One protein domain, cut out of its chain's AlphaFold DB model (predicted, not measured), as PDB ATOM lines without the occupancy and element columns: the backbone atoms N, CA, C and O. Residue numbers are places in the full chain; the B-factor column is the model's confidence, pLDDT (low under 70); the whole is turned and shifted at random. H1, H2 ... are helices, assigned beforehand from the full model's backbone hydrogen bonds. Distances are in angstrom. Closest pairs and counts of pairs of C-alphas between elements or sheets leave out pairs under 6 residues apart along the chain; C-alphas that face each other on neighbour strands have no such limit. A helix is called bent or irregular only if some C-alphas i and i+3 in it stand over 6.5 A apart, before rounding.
ATOM      1  N   SER A  36      10.039 -32.540  11.173       53.03
ATOM      2  CA  SER A  36       9.702 -33.110  12.491       53.03
ATOM      3  C   SER A  36       8.201 -33.221  12.792       53.03
ATOM      4  O   SER A  36       7.820 -34.005  13.659       53.03
ATOM      5  N   ALA A  37       7.345 -32.466  12.095       53.91
ATOM      6  CA  ALA A  37       5.906 -32.440  12.370       53.91
ATOM      7  C   ALA A  37       5.181 -33.737  11.954       53.91
ATOM      8  O   ALA A  37       4.328 -34.222  12.690       53.91
ATOM      9  N   SER A  38       5.541 -34.339  10.813       58.69
ATOM     10  CA  SER A  38       4.876 -35.555  10.307       58.69
ATOM     11  C   SER A  38       5.354 -36.847  10.978       58.69
ATOM     12  O   SER A  38       4.616 -37.828  11.038       58.69
ATOM     13  N   THR A  39       6.577 -36.875  11.511       60.81
ATOM     14  CA  THR A  39       7.118 -38.058  12.203       60.81
ATOM     15  C   THR A  39       6.606 -38.198  13.637       60.81
ATOM     16  O   THR A  39       6.520 -39.317  14.151       60.81
ATOM     17  N   ALA A  40       6.255 -37.078  14.280       62.50
ATOM     18  CA  ALA A  40       5.666 -37.065  15.617       62.50
ATOM     19  C   ALA A  40       4.282 -37.740  15.608       62.50
ATOM     20  O   ALA A  40       4.088 -38.751  16.287       62.50
ATOM     21  N   THR A  41       3.380 -37.269  14.739       76.19
ATOM     22  CA  THR A  41       2.015 -37.805  14.594       76.19
ATOM     23  C   THR A  41       1.995 -39.274  14.167       76.19
ATOM     24  O   THR A  41       1.159 -40.048  14.631       76.19
ATOM     25  N   PHE A  42       2.946 -39.705  13.330       83.38
ATOM     26  CA  PHE A  42       3.091 -41.112  12.948       83.38
ATOM     27  C   PHE A  42       3.390 -42.030  14.150       83.38
ATOM     28  O   PHE A  42       2.774 -43.088  14.304       83.38
ATOM     29  N   THR A  43       4.349 -41.636  14.991       86.81
ATOM     30  CA  THR A  43       4.785 -42.446  16.140       86.81
ATOM     31  C   THR A  43       3.672 -42.544  17.185       86.81
ATOM     32  O   THR A  43       3.435 -43.612  17.752       86.81
ATOM     33  N   GLU A  44       2.936 -41.451  17.372       89.88
ATOM     34  CA  GLU A  44       1.756 -41.365  18.229       89.88
ATOM     35  C   GLU A  44       0.601 -42.251  17.732       89.88
ATOM     36  O   GLU A  44       0.095 -43.080  18.491       89.88
ATOM     37  N   LEU A  45       0.258 -42.200  16.437       89.44
ATOM     38  CA  LEU A  45      -0.743 -43.088  15.831       89.44
ATOM     39  C   LEU A  45      -0.385 -44.573  16.018       89.44
ATOM     40  O   LEU A  45      -1.247 -45.400  16.328       89.44
ATOM     41  N   GLN A  46       0.893 -44.924  15.863       91.31
ATOM     42  CA  GLN A  46       1.368 -46.287  16.089       91.31
ATOM     43  C   GLN A  46       1.235 -46.711  17.562       91.31
ATOM     44  O   GLN A  46       0.869 -47.862  17.821       91.31
ATOM     45  N   LYS A  47       1.515 -45.811  18.514       93.69
ATOM     46  CA  LYS A  47       1.348 -46.057  19.954       93.69
ATOM     47  C   LYS A  47      -0.124 -46.315  20.297       93.69
ATOM     48  O   LYS A  47      -0.435 -47.363  20.860       93.69
ATOM     49  N   ILE A  48      -1.035 -45.453  19.838       92.56
ATOM     50  CA  ILE A  48      -2.488 -45.610  20.033       92.56
ATOM     51  C   ILE A  48      -2.974 -46.959  19.470       92.56
ATOM     52  O   ILE A  48      -3.740 -47.674  20.116       92.56
ATOM     53  N   LEU A  49      -2.489 -47.379  18.295       93.25
ATOM     54  CA  LEU A  49      -2.810 -48.701  17.737       93.25
ATOM     55  C   LEU A  49      -2.300 -49.877  18.585       93.25
ATOM     56  O   LEU A  49      -2.929 -50.938  18.575       93.25
ATOM     57  N   GLN A  50      -1.154 -49.737  19.258       95.12
ATOM     58  CA  GLN A  50      -0.635 -50.765  20.165       95.12
ATOM     59  C   GLN A  50      -1.504 -50.865  21.425       95.12
ATOM     60  O   GLN A  50      -1.856 -51.978  21.813       95.12
ATOM     61  N   GLU A  51      -1.921 -49.728  21.982       95.50
ATOM     62  CA  GLU A  51      -2.782 -49.632  23.169       95.50
ATOM     63  C   GLU A  51      -4.216 -50.116  22.902       95.50
ATOM     64  O   GLU A  51      -4.764 -50.884  23.690       95.50
ATOM     65  N   MET A  52      -4.823 -49.775  21.758       94.31
ATOM     66  CA  MET A  52      -6.178 -50.236  21.408       94.31
ATOM     67  C   MET A  52      -6.258 -51.725  21.034       94.31
ATOM     68  O   MET A  52      -7.332 -52.334  21.110       94.31
ATOM     69  N   ARG A  53      -5.150 -52.332  20.587       95.00
ATOM     70  CA  ARG A  53      -5.124 -53.721  20.101       95.00
ATOM     71  C   ARG A  53      -5.594 -54.764  21.132       95.00
ATOM     72  O   ARG A  53      -6.410 -55.591  20.719       95.00
ATOM     73  N   PRO A  54      -5.118 -54.804  22.395       97.06
ATOM     74  CA  PRO A  54      -5.581 -55.783  23.381       97.06
ATOM     75  C   PRO A  54      -7.091 -55.689  23.631       97.06
ATOM     76  O   PRO A  54      -7.777 -56.699  23.479       97.06
ATOM     77  N   TYR A  55      -7.624 -54.492  23.892       95.88
ATOM     78  CA  TYR A  55      -9.060 -54.277  24.128       95.88
ATOM     79  C   TYR A  55      -9.906 -54.689  22.918       95.88
ATOM     80  O   TYR A  55     -10.886 -55.422  23.045       95.88
ATOM     81  N   THR A  56      -9.466 -54.313  21.713       94.62
ATOM     82  CA  THR A  56     -10.114 -54.732  20.465       94.62
ATOM     83  C   THR A  56     -10.123 -56.258  20.329       94.62
ATOM     84  O   THR A  56     -11.145 -56.841  19.983       94.62
ATOM     85  N   LEU A  57      -9.012 -56.942  20.623       95.44
ATOM     86  CA  LEU A  57      -8.951 -58.406  20.570       95.44
ATOM     87  C   LEU A  57      -9.808 -59.079  21.648       95.44
ATOM     88  O   LEU A  57     -10.380 -60.129  21.367       95.44
ATOM     89  N   GLN A  58      -9.924 -58.491  22.838       96.00
ATOM     90  CA  GLN A  58     -10.797 -58.980  23.906       96.00
ATOM     91  C   GLN A  58     -12.265 -58.949  23.466       96.00
ATOM     92  O   GLN A  58     -12.918 -59.990  23.478       96.00
ATOM     93  N   VAL A  59     -12.751 -57.808  22.959       95.38
ATOM     94  CA  VAL A  59     -14.112 -57.688  22.404       95.38
ATOM     95  C   VAL A  59     -14.319 -58.685  21.258       95.38
ATOM     96  O   VAL A  59     -15.265 -59.466  21.279       95.38
ATOM     97  N   LEU A  60     -13.396 -58.748  20.292       95.62
ATOM     98  CA  LEU A  60     -13.506 -59.623  19.115       95.62
ATOM     99  C   LEU A  60     -13.379 -61.131  19.407       95.62
ATOM    100  O   LEU A  60     -13.636 -61.927  18.496       95.62
ATOM    101  N   ARG A  61     -12.947 -61.522  20.614       95.31
ATOM    102  CA  ARG A  61     -12.900 -62.916  21.091       95.31
ATOM    103  C   ARG A  61     -14.229 -63.386  21.676       95.31
ATOM    104  O   ARG A  61     -14.495 -64.585  21.633       95.31
ATOM    105  N   THR A  62     -15.047 -62.478  22.209       96.62
ATOM    106  CA  THR A  62     -16.344 -62.843  22.796       96.62
ATOM    107  C   THR A  62     -17.270 -63.470  21.735       96.62
ATOM    108  O   THR A  62     -17.290 -62.993  20.593       96.62
ATOM    109  N   PRO A  63     -18.044 -64.529  22.055       95.44
ATOM    110  CA  PRO A  63     -18.805 -65.279  21.049       95.44
ATOM    111  C   PRO A  63     -19.785 -64.414  20.248       95.44
ATOM    112  O   PRO A  63     -19.810 -64.496  19.021       95.44
ATOM    113  N   TYR A  64     -20.511 -63.528  20.936       94.62
ATOM    114  CA  TYR A  64     -21.509 -62.626  20.353       94.62
ATOM    115  C   TYR A  64     -20.924 -61.709  19.266       94.62
ATOM    116  O   TYR A  64     -21.517 -61.519  18.203       94.62
ATOM    117  N   TYR A  65     -19.716 -61.184  19.484       95.19
ATOM    118  CA  TYR A  65     -19.068 -60.272  18.544       95.19
ATOM    119  C   TYR A  65     -18.149 -60.993  17.542       95.19
ATOM    120  O   TYR A  65     -17.824 -60.424  16.503       95.19
ATOM    121  N   ARG A  66     -17.749 -62.254  17.772       92.81
ATOM    122  CA  ARG A  66     -16.753 -62.978  16.952       92.81
ATOM    123  C   ARG A  66     -17.055 -62.967  15.444       92.81
ATOM    124  O   ARG A  66     -16.130 -62.766  14.645       92.81
ATOM    125  N   ASN A  67     -18.321 -63.141  15.058       93.94
ATOM    126  CA  ASN A  67     -18.749 -63.309  13.661       93.94
ATOM    127  C   ASN A  67     -19.552 -62.120  13.089       93.94
ATOM    128  O   ASN A  67     -19.911 -62.127  11.907       93.94
ATOM    129  N   CYS A  68     -19.821 -61.076  13.880       96.56
ATOM    130  CA  CYS A  68     -20.683 -59.974  13.449       96.56
ATOM    131  C   CYS A  68     -20.037 -59.093  12.351       96.56
ATOM    132  O   CYS A  68     -18.820 -59.095  12.123       96.56
ATOM    133  N   LYS A  69     -20.860 -58.316  11.630       97.25
ATOM    134  CA  LYS A  69     -20.396 -57.410  10.556       97.25
ATOM    135  C   LYS A  69     -19.440 -56.334  11.092       97.25
ATOM    136  O   LYS A  69     -18.394 -56.097  10.490       97.25
ATOM    137  N   ALA A  70     -19.747 -55.758  12.258       95.25
ATOM    138  CA  ALA A  70     -18.900 -54.766  12.922       95.25
ATOM    139  C   ALA A  70     -17.497 -55.320  13.227       95.25
ATOM    140  O   ALA A  70     -16.498 -54.690  12.887       95.25
ATOM    141  N   ALA A  71     -17.403 -56.545  13.749       95.94
ATOM    142  CA  ALA A  71     -16.133 -57.204  14.037       95.94
ATOM    143  C   ALA A  71     -15.261 -57.425  12.792       95.94
ATOM    144  O   ALA A  71     -14.046 -57.205  12.830       95.94
ATOM    145  N   ARG A  72     -15.866 -57.821  11.664       96.50
ATOM    146  CA  ARG A  72     -15.158 -57.927  10.377       96.50
ATOM    147  C   ARG A  72     -14.621 -56.565   9.921       96.50
ATOM    148  O   ARG A  72     -13.450 -56.480   9.545       96.50
ATOM    149  N   ASN A  73     -15.421 -55.506  10.045       96.94
ATOM    150  CA  ASN A  73     -15.017 -54.140   9.706       96.94
ATOM    151  C   ASN A  73     -13.886 -53.622  10.614       96.94
ATOM    152  O   ASN A  73     -12.884 -53.133  10.100       96.94
ATOM    153  N   MET A  74     -13.967 -53.819  11.936       96.12
ATOM    154  CA  MET A  74     -12.895 -53.453  12.879       96.12
ATOM    155  C   MET A  74     -11.570 -54.154  12.544       96.12
ATOM    156  O   MET A  74     -10.522 -53.512  12.489       96.12
ATOM    157  N   ARG A  75     -11.600 -55.462  12.239       95.00
ATOM    158  CA  ARG A  75     -10.406 -56.214  11.798       95.00
ATOM    159  C   ARG A  75      -9.847 -55.717  10.460       95.00
ATOM    160  O   ARG A  75      -8.665 -55.939  10.195       95.00
ATOM    161  N   ARG A  76     -10.668 -55.121   9.588       96.31
ATOM    162  CA  ARG A  76     -10.223 -54.509   8.325       96.31
ATOM    163  C   ARG A  76      -9.573 -53.149   8.590       96.31
ATOM    164  O   ARG A  76      -8.420 -52.975   8.210       96.31
ATOM    165  N   GLY A  77     -10.233 -52.267   9.342       94.81
ATOM    166  CA  GLY A  77      -9.697 -50.955   9.725       94.81
ATOM    167  C   GLY A  77      -8.360 -51.055  10.469       94.81
ATOM    168  O   GLY A  77      -7.373 -50.464  10.043       94.81
ATOM    169  N   MET A  78      -8.262 -51.913  11.491       94.44
ATOM    170  CA  MET A  78      -7.009 -52.143  12.238       94.44
ATOM    171  C   MET A  78      -5.855 -52.708  11.387       94.44
ATOM    172  O   MET A  78      -4.694 -52.617  11.794       94.44
ATOM    173  N   ARG A  79      -6.151 -53.313  10.226       94.81
ATOM    174  CA  ARG A  79      -5.138 -53.696   9.229       94.81
ATOM    175  C   ARG A  79      -4.774 -52.508   8.344       94.81
ATOM    176  O   ARG A  79      -3.605 -52.157   8.303       94.81
ATOM    177  N   GLN A  80      -5.760 -51.818   7.769       95.31
ATOM    178  CA  GLN A  80      -5.540 -50.644   6.915       95.31
ATOM    179  C   GLN A  80      -4.692 -49.558   7.594       95.31
ATOM    180  O   GLN A  80      -3.716 -49.110   7.002       95.31
ATOM    181  N   ILE A  81      -4.989 -49.188   8.848       93.12
ATOM    182  CA  ILE A  81      -4.193 -48.174   9.564       93.12
ATOM    183  C   ILE A  81      -2.759 -48.686   9.788       93.12
ATOM    184  O   ILE A  81      -1.800 -47.946   9.604       93.12
ATOM    185  N   ARG A  82      -2.577 -49.975  10.110       92.38
ATOM    186  CA  ARG A  82      -1.243 -50.578  10.273       92.38
ATOM    187  C   ARG A  82      -0.447 -50.601   8.970       92.38
ATOM    188  O   ARG A  82       0.765 -50.405   9.009       92.38
ATOM    189  N   ASP A  83      -1.092 -50.879   7.848       94.00
ATOM    190  CA  ASP A  83      -0.429 -50.956   6.549       94.00
ATOM    191  C   ASP A  83      -0.069 -49.554   6.035       94.00
ATOM    192  O   ASP A  83       1.076 -49.344   5.632       94.00
ATOM    193  N   LEU A  84      -0.949 -48.562   6.228       92.19
ATOM    194  CA  LEU A  84      -0.621 -47.143   6.061       92.19
ATOM    195  C   LEU A  84       0.563 -46.730   6.956       92.19
ATOM    196  O   LEU A  84       1.496 -46.075   6.496       92.19
ATOM    197  N   CYS A  85       0.593 -47.182   8.213       91.06
ATOM    198  CA  CYS A  85       1.719 -46.936   9.110       91.06
ATOM    199  C   CYS A  85       3.046 -47.529   8.588       91.06
ATOM    200  O   CYS A  85       4.101 -46.908   8.735       91.06
ATOM    201  N   LYS A  86       3.033 -48.718   7.968       91.19
ATOM    202  CA  LYS A  86       4.235 -49.271   7.314       91.19
ATOM    203  C   LYS A  86       4.646 -48.410   6.120       91.19
ATOM    204  O   LYS A  86       5.830 -48.114   5.982       91.19
ATOM    205  N   GLN A  87       3.685 -48.006   5.290       91.12
ATOM    206  CA  GLN A  87       3.923 -47.210   4.089       91.12
ATOM    207  C   GLN A  87       4.588 -45.867   4.420       91.12
ATOM    208  O   GLN A  87       5.678 -45.601   3.918       91.12
ATOM    209  N   VAL A  88       4.028 -45.092   5.357       89.25
ATOM    210  CA  VAL A  88       4.607 -43.813   5.818       89.25
ATOM    211  C   VAL A  88       6.049 -43.990   6.310       89.25
ATOM    212  O   VAL A  88       6.925 -43.171   6.013       89.25
ATOM    213  N   ARG A  89       6.344 -45.094   7.015       87.50
ATOM    214  CA  ARG A  89       7.709 -45.411   7.462       87.50
ATOM    215  C   ARG A  89       8.648 -45.707   6.288       87.50
ATOM    216  O   ARG A  89       9.767 -45.197   6.277       87.50
ATOM    217  N   ILE A  90       8.215 -46.513   5.316       89.31
ATOM    218  CA  ILE A  90       9.001 -46.852   4.115       89.31
ATOM    219  C   ILE A  90       9.300 -45.585   3.305       89.31
ATOM    220  O   ILE A  90      10.456 -45.340   2.955       89.31
ATOM    221  N   GLU A  91       8.291 -44.747   3.074       86.31
ATOM    222  CA  GLU A  91       8.419 -43.472   2.365       86.31
ATOM    223  C   GLU A  91       9.419 -42.548   3.074       86.31
ATOM    224  O   GLU A  91      10.395 -42.116   2.452       86.31
ATOM    225  N   THR A  92       9.274 -42.349   4.389       85.25
ATOM    226  CA  THR A  92      10.191 -41.527   5.200       85.25
ATOM    227  C   THR A  92      11.641 -42.028   5.131       85.25
ATOM    228  O   THR A  92      12.565 -41.238   4.922       85.25
ATOM    229  N   VAL A  93      11.867 -43.344   5.237       82.50
ATOM    230  CA  VAL A  93      13.209 -43.945   5.112       82.50
ATOM    231  C   VAL A  93      13.766 -43.805   3.688       82.50
ATOM    232  O   VAL A  93      14.968 -43.591   3.517       82.50
ATOM    233  N   SER A  94      12.920 -43.885   2.655       78.06
ATOM    234  CA  SER A  94      13.340 -43.731   1.254       78.06
ATOM    235  C   SER A  94      13.769 -42.294   0.920       78.06
ATOM    236  O   SER A  94      14.777 -42.096   0.233       78.06
ATOM    237  N   LEU A  95      13.081 -41.287   1.475       76.12
ATOM    238  CA  LEU A  95      13.413 -39.867   1.306       76.12
ATOM    239  C   LEU A  95      14.797 -39.533   1.878       76.12
ATOM    240  O   LEU A  95      15.561 -38.790   1.258       76.12
ATOM    241  N   GLY A  96      15.169 -40.143   3.009       69.56
ATOM    242  CA  GLY A  96      16.508 -40.000   3.590       69.56
ATOM    243  C   GLY A  96      17.642 -40.472   2.668       69.56
ATOM    244  O   GLY A  96      18.748 -39.935   2.738       69.56
ATOM    245  N   LYS A  97      17.378 -41.434   1.771       68.31
ATOM    246  CA  LYS A  97      18.389 -42.015   0.870       68.31
ATOM    247  C   LYS A  97      18.605 -41.196  -0.410       68.31
ATOM    248  O   LYS A  97      19.747 -41.059  -0.841       68.31
ATOM    249  N   ARG A  98      17.554 -40.605  -0.996       58.84
ATOM    250  CA  ARG A  98      17.660 -39.851  -2.271       58.84
ATOM    251  C   ARG A  98      18.432 -38.532  -2.145       58.84
ATOM    252  O   ARG A  98      19.160 -38.157  -3.058       58.84
TER     253      ARG A  98
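AT A GLANCE: This is residues 36 to 98 of the 193 residues of an uncharacterized protein of Marchantia polymorpha subsp. ruderalis (UniProt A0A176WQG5). A long, unbent helix, H3, makes most of the length of a slender rod, and a second long helix, H1, bent into arms H1a and H1b, runs back alongside it at a slant. The short helix H2 makes the turn between them at one end, and residues 93 to 98 of H3 stick out at the other. The printed part has 63 residues with three named helices, H1, H2 and H3 in chain order, and no named strand; the class is all helix. The whole is loose, with a radius of gyration of the C-alphas of 15.0 A and spans of 50 by 17 by 13 A.

IN THESE COORDINATES: H3, residues 69 to 98, is 43.8 A long, from C-alpha 69 at (-20.396, -57.410, 10.556) to C-alpha 98 at (17.660, -39.851, -2.271). H1, residues 36 to 61, begins with C-alpha 36 at (9.702, -33.110, 12.491); by its hydrogen bonds it was assigned as one helix, but it is bent, with C-alphas 51 and 54 6.8 A apart. Its arms are H1a, residues 36 to 51, 23.3 A long, and H1b, residues 54 to 61, 10.5 A long. H2, residues 63 to 66, measures 5.1 A.

HOW THE PARTS SIT: H3 touches H1a with residues 78 to 88 alone, meeting residues 42 to 49; the closest C-alphas, of Gln 46 and Cys 85, are 7.0 A apart. They run opposite ways at a shallow tilt of 33 degrees, only just short of steep. H1b is close to H3 but not clearly touching, with the closest C-alphas, of Leu 60 and Ala 71, 6.2 A apart. H1a and H1b stand at a steep tilt of 44 degrees. H2 is close to H1b but not clearly touching, with the closest C-alphas, of Leu 60 and Arg 66, 5.1 A apart; H2 and H1a are apart. In H1b every O i to N i+4 pair is within hydrogen-bond range, against 10 of 12 in H1a and 23 of 26 in H3; H2 is too short for such a pair.

THE WHOLE: The two C-alphas farthest apart, of Tyr 64 and Arg 98, are 50.6 A apart. The printed part has no cut, and the links H1 to H2 and H2 to H3 are tight. The mean pLDDT of the printed part is 88.3; residues 36 to 40 and 96 to 98 are under 70.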